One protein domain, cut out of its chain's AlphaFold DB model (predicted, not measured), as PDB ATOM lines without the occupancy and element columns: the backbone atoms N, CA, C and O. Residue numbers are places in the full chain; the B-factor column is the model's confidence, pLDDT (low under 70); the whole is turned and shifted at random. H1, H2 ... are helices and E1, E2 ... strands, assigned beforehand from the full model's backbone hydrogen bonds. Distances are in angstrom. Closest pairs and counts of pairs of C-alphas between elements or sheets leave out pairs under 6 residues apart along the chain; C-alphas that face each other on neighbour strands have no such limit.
ATOM      1  N   ASP A  14     190.130 197.718 148.704       85.50
ATOM      2  CA  ASP A  14     190.111 197.881 150.153       85.50
ATOM      3  C   ASP A  14     189.981 196.487 150.777       85.50
ATOM      4  O   ASP A  14     188.908 195.879 150.753       85.50
ATOM      5  N   LEU A  15     191.097 195.956 151.285       86.56
ATOM      6  CA  LEU A  15     191.178 194.593 151.806       86.56
ATOM      7  C   LEU A  15     190.167 194.361 152.930       86.56
ATOM      8  O   LEU A  15     189.677 193.245 153.073       86.56
ATOM      9  N   ASN A  16     189.773 195.406 153.665       88.81
ATOM     10  CA  ASN A  16     188.731 195.291 154.681       88.81
ATOM     11  C   ASN A  16     187.352 195.022 154.069       88.81
ATOM     12  O   ASN A  16     186.560 194.289 154.656       88.81
ATOM     13  N   LYS A  17     187.063 195.556 152.876       92.75
ATOM     14  CA  LYS A  17     185.823 195.253 152.142       92.75
ATOM     15  C   LYS A  17     185.838 193.867 151.513       92.75
ATOM     16  O   LYS A  17     184.772 193.316 151.272       92.75
ATOM     17  N   LEU A  18     187.012 193.301 151.245       93.31
ATOM     18  CA  LEU A  18     187.123 191.958 150.679       93.31
ATOM     19  C   LEU A  18     187.126 190.877 151.763       93.31
ATOM     20  O   LEU A  18     186.326 189.946 151.709       93.31
ATOM     21  N   LEU A  19     188.018 191.008 152.745       93.00
ATOM     22  CA  LEU A  19     188.397 189.956 153.692       93.00
ATOM     23  C   LEU A  19     188.236 190.366 155.159       93.00
ATOM     24  O   LEU A  19     188.538 189.562 156.033       93.00
ATOM     25  N   GLY A  20     187.811 191.600 155.447       92.69
ATOM     26  CA  GLY A  20     187.675 192.075 156.821       92.69
ATOM     27  C   GLY A  20     186.705 191.223 157.644       92.69
ATOM     28  O   GLY A  20     185.763 190.636 157.110       92.69
ATOM     29  N   ALA A  21     186.904 191.208 158.964       92.81
ATOM     30  CA  ALA A  21     186.054 190.520 159.941       92.81
ATOM     31  C   ALA A  21     184.712 191.241 160.142       92.81
ATOM     32  O   ALA A  21     184.357 191.686 161.234       92.81
ATOM     33  N   ALA A  22     183.982 191.407 159.047       94.56
ATOM     34  CA  ALA A  22     182.694 192.054 158.973       94.56
ATOM     35  C   ALA A  22     181.768 191.189 158.113       94.56
ATOM     36  O   ALA A  22     182.177 190.739 157.041       94.56
ATOM     37  N   PRO A  23     180.495 191.003 158.504       93.69
ATOM     38  CA  PRO A  23     179.524 190.280 157.683       93.69
ATOM     39  C   PRO A  23     179.330 190.872 156.280       93.69
ATOM     40  O   PRO A  23     178.842 190.185 155.392       93.69
ATOM     41  N   THR A  24     179.686 192.145 156.087       95.25
ATOM     42  CA  THR A  24     179.596 192.867 154.813       95.25
ATOM     43  C   THR A  24     180.822 192.703 153.919       95.25
ATOM     44  O   THR A  24     180.754 193.095 152.756       95.25
ATOM     45  N   ALA A  25     181.929 192.151 154.427       95.94
ATOM     46  CA  ALA A  25     183.087 191.873 153.593       95.94
ATOM     47  C   ALA A  25     182.733 190.802 152.551       95.94
ATOM     48  O   ALA A  25     181.992 189.861 152.836       95.94
ATOM     49  N   GLU A  26     183.231 190.944 151.327       96.06
ATOM     50  CA  GLU A  26     182.794 190.144 150.184       96.06
ATOM     51  C   GLU A  26     182.957 188.634 150.419       96.06
ATOM     52  O   GLU A  26     182.010 187.869 150.240       96.06
ATOM     53  N   PHE A  27     184.122 188.191 150.891       96.50
ATOM     54  CA  PHE A  27     184.386 186.769 151.116       96.50
ATOM     55  C   PHE A  27     183.587 186.199 152.292       96.50
ATOM     56  O   PHE A  27     183.221 185.023 152.264       96.50
ATOM     57  N   ILE A  28     183.268 187.020 153.296       97.69
ATOM     58  CA  ILE A  28     182.400 186.615 154.406       97.69
ATOM     59  C   ILE A  28     180.944 186.519 153.930       97.69
ATOM     60  O   ILE A  28     180.309 185.475 154.067       97.69
ATOM     61  N   SER A  29     180.420 187.588 153.324       97.38
ATOM     62  CA  SER A  29     179.024 187.690 152.867       97.38
ATOM     63  C   SER A  29     178.656 186.635 151.823       97.38
ATOM     64  O   SER A  29     177.539 186.124 151.821       97.38
ATOM     65  N   GLN A  30     179.603 186.258 150.960       97.69
ATOM     66  CA  GLN A  30     179.421 185.193 149.974       97.69
ATOM     67  C   GLN A  30     179.658 183.781 150.538       97.69
ATOM     68  O   GLN A  30     179.558 182.802 149.794       97.69
ATOM     69  N   GLY A  31     179.987 183.657 151.827       97.31
ATOM     70  CA  GLY A  31     180.185 182.383 152.515       97.31
ATOM     71  C   GLY A  31     181.479 181.652 152.152       97.31
ATOM     72  O   GLY A  31     181.574 180.449 152.401       97.31
ATOM     73  N   TRP A  32     182.458 182.333 151.549       97.44
ATOM     74  CA  TRP A  32     183.783 181.767 151.269       97.44
ATOM     75  C   TRP A  32     184.615 181.618 152.540       97.44
ATOM     76  O   TRP A  32     185.313 180.622 152.708       97.44
ATOM     77  N   LEU A  33     184.498 182.584 153.444       97.38
ATOM     78  CA  LEU A  33     185.158 182.603 154.740       97.38
ATOM     79  C   LEU A  33     184.126 182.780 155.854       97.38
ATOM     80  O   LEU A  33     183.057 183.356 155.663       97.38
ATOM     81  N   THR A  34     184.480 182.302 157.035       97.38
ATOM     82  CA  THR A  34     183.827 182.614 158.307       97.38
ATOM     83  C   THR A  34     184.880 183.123 159.271       97.38
ATOM     84  O   THR A  34     186.046 182.753 159.147       97.38
ATOM     85  N   PHE A  35     184.482 183.949 160.232       96.88
ATOM     86  CA  PHE A  35     185.394 184.428 161.260       96.88
ATOM     87  C   PHE A  35     184.778 184.296 162.650       96.88
ATOM     88  O   PHE A  35     183.559 184.399 162.812       96.88
ATOM     89  N   THR A  36     185.630 184.099 163.648       96.31
ATOM     90  CA  THR A  36     185.300 184.265 165.063       96.31
ATOM     91  C   THR A  36     186.123 185.410 165.632       96.31
ATOM     92  O   THR A  36     187.238 185.679 165.184       96.31
ATOM     93  N   LYS A  37     185.533 186.128 166.588       94.62
ATOM     94  CA  LYS A  37     186.171 187.236 167.289       94.62
ATOM     95  C   LYS A  37     186.219 186.903 168.770       94.62
ATOM     96  O   LYS A  37     185.175 186.692 169.382       94.62
ATOM     97  N   GLU A  38     187.422 186.890 169.312       94.38
ATOM     98  CA  GLU A  38     187.702 186.702 170.730       94.38
ATOM     99  C   GLU A  38     188.479 187.914 171.240       94.38
ATOM    100  O   GLU A  38     189.069 188.653 170.455       94.38
ATOM    101  N   THR A  39     188.461 188.142 172.547       95.00
ATOM    102  CA  THR A  39     189.259 189.194 173.179       95.00
ATOM    103  C   THR A  39     190.200 188.520 174.163       95.00
ATOM    104  O   THR A  39     189.750 187.733 174.998       95.00
ATOM    105  N   ASP A  40     191.496 188.784 174.037       92.12
ATOM    106  CA  ASP A  40     192.502 188.201 174.918       92.12
ATOM    107  C   ASP A  40     192.534 188.877 176.300       92.12
ATOM    108  O   ASP A  40     191.838 189.859 176.570       92.12
ATOM    109  N   GLU A  41     193.367 188.348 177.198       91.44
ATOM    110  CA  GLU A  41     193.523 188.859 178.566       91.44
ATOM    111  C   GLU A  41     194.022 190.315 178.623       91.44
ATOM    112  O   GLU A  41     193.823 191.000 179.626       91.44
ATOM    113  N   SER A  42     194.650 190.804 177.549       90.06
ATOM    114  CA  SER A  42     195.132 192.180 177.422       90.06
ATOM    115  C   SER A  42     194.088 193.142 176.840       90.06
ATOM    116  O   SER A  42     194.342 194.345 176.754       90.06
ATOM    117  N   GLY A  43     192.906 192.636 176.470       90.06
ATOM    118  CA  GLY A  43     191.849 193.407 175.824       90.06
ATOM    119  C   GLY A  43     192.031 193.565 174.311       90.06
ATOM    120  O   GLY A  43     191.326 194.375 173.710       90.06
ATOM    121  N   CYS A  44     192.957 192.827 173.689       92.25
ATOM    122  CA  CYS A  44     193.156 192.854 172.242       92.25
ATOM    123  C   CYS A  44     192.213 191.870 171.544       92.25
ATOM    124  O   CYS A  44     192.028 190.735 171.982       92.25
ATOM    125  N   ASP A  45     191.633 192.303 170.426       92.25
ATOM    126  CA  ASP A  45     190.775 191.452 169.609       92.25
ATOM    127  C   ASP A  45     191.611 190.456 168.790       92.25
ATOM    128  O   ASP A  45     192.443 190.850 167.970       92.25
ATOM    129  N   ILE A  46     191.336 189.164 168.962       93.94
ATOM    130  CA  ILE A  46     191.852 188.073 168.138       93.94
ATOM    131  C   ILE A  46     190.760 187.665 167.151       93.94
ATOM    132  O   ILE A  46     189.658 187.268 167.533       93.94
ATOM    133  N   ILE A  47     191.076 187.764 165.862       94.88
ATOM    134  CA  ILE A  47     190.201 187.328 164.776       94.88
ATOM    135  C   ILE A  47     190.757 186.037 164.185       94.88
ATOM    136  O   ILE A  47     191.858 186.031 163.634       94.88
ATOM    137  N   THR A  48     189.962 184.973 164.230       96.19
ATOM    138  CA  THR A  48     190.300 183.685 163.615       96.19
ATOM    139  C   THR A  48     189.422 183.462 162.394       96.19
ATOM    140  O   THR A  48     188.204 183.596 162.481       96.19
ATOM    141  N   TYR A  49     190.026 183.104 161.262       96.50
ATOM    142  CA  TYR A  49     189.306 182.767 160.033       96.50
ATOM    143  C   TYR A  49     189.271 181.255 159.811       96.50
ATOM    144  O   TYR A  49     190.245 180.555 160.075       96.50
ATOM    145  N   ASP A  50     188.160 180.777 159.260       96.25
ATOM    146  CA  ASP A  50     187.988 179.412 158.762       96.25
ATOM    147  C   ASP A  50     187.268 179.448 157.403       96.25
ATOM    148  O   ASP A  50     186.647 180.447 157.025       96.25
ATOM    149  N   TRP A  51     187.331 178.345 156.663       95.44
ATOM    150  CA  TRP A  51     186.560 178.136 155.449       95.44
ATOM    151  C   TRP A  51     185.061 178.244 155.732       95.44
ATOM    152  O   TRP A  51     184.502 177.532 156.575       95.44
ATOM    153  N   GLY A  52     184.391 179.109 154.976       96.94
ATOM    154  CA  GLY A  52     182.952 179.269 155.065       96.94
ATOM    155  C   GLY A  52     182.182 178.128 154.387       96.94
ATOM    156  O   GLY A  52     182.769 177.286 153.696       96.94
ATOM    157  N   PRO A  53     180.847 178.083 154.559       96.12
ATOM    158  CA  PRO A  53     180.009 177.003 154.038       96.12
ATOM    159  C   PRO A  53     180.128 176.801 152.525       96.12
ATOM    160  O   PRO A  53     180.111 175.665 152.056       96.12
ATOM    161  N   ARG A  54     180.275 177.891 151.759       96.56
ATOM    162  CA  ARG A  54     180.434 177.823 150.304       96.56
ATOM    163  C   ARG A  54     181.767 177.199 149.931       96.56
ATOM    164  O   ARG A  54     181.809 176.351 149.054       96.56
ATOM    165  N   ALA A  55     182.851 177.596 150.591       95.94
ATOM    166  CA  ALA A  55     184.150 177.013 150.300       95.94
ATOM    167  C   ALA A  55     184.179 175.520 150.640       95.94
ATOM    168  O   ALA A  55     184.574 174.716 149.803       95.94
ATOM    169  N   LYS A  56     183.661 175.140 151.814       92.56
ATOM    170  CA  LYS A  56     183.572 173.739 152.253       92.56
ATOM    171  C   LYS A  56     182.790 172.841 151.278       92.56
ATOM    172  O   LYS A  56     183.025 171.638 151.280       92.56
TER     173      LYS A  56
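Overview. This is residues 14 to 56 of the 94 residues of the protein "MAGE domain-containing protein" of Loa loa (UniProt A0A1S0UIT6). A long two-stranded hairpin, E1 and E2, makes the longest axis, and three very short helices sit about its open end, away from the turn. H2 is near the start of E1, H3 follows the end of E2, and H1 meets H2 at a corner, farther from the hairpin. The printed part has 43 residues, in the order H1, H2, E1, E2, H3, with one antiparallel sheet, E1 - E2; the class is mixed, helices and strands. The whole is only just loose, close to compact, with a radius of gyration of the C-alphas of 11.1 A, and flat, spanning 33 by 24 by 12 A.

Arrangement. Look first at E1, residues 33 to 39, and E2, residues 45 to 51: they form an antiparallel hairpin, with 157 degrees between their directions. The C-alphas of 35 and 49 face each other at 4.4 A; N 36 and O 48, 2.9 A, and N 46 and O 38, 2.8 A, are within hydrogen-bond range. From E1 turn to H2, residues 26 to 29, where the closest C-alphas, those of Phe 27 and Leu 33, are 5.6 A apart. H1, residues 15 to 19, and H2 touch only at the corner by their link, closest at the C-alphas of Leu 18 and Glu 26, 4.7 A. H1 and E1 are only just apart, closest 8.1 A. At H3, residues 53 to 56, the C-alpha of Ala 55 comes closest to E1, 7.2 A from that of Leu 33; H3 touches no helix. H1's O i to N i+4 pair is within hydrogen-bond range; H2 and H3 are too short for such a pair.

Along the chain. Find C-alpha 33 at (185.158, 182.603, 154.740); from there E1 runs 20.0 A to C-alpha 39 at (189.259, 189.194, 173.179). E2 measures 19.9 A, H1 5.7 A, and H2 and H3 5.2 A each. H3 ends at C-alpha 56, (183.572, 173.739, 152.253).

Size, cuts and confidence. The farthest C-alphas, those of Ser 42 and Arg 54, are 34.0 A apart. The printed part has no cut and no long link, and no printed residue is under 70 in pLDDT.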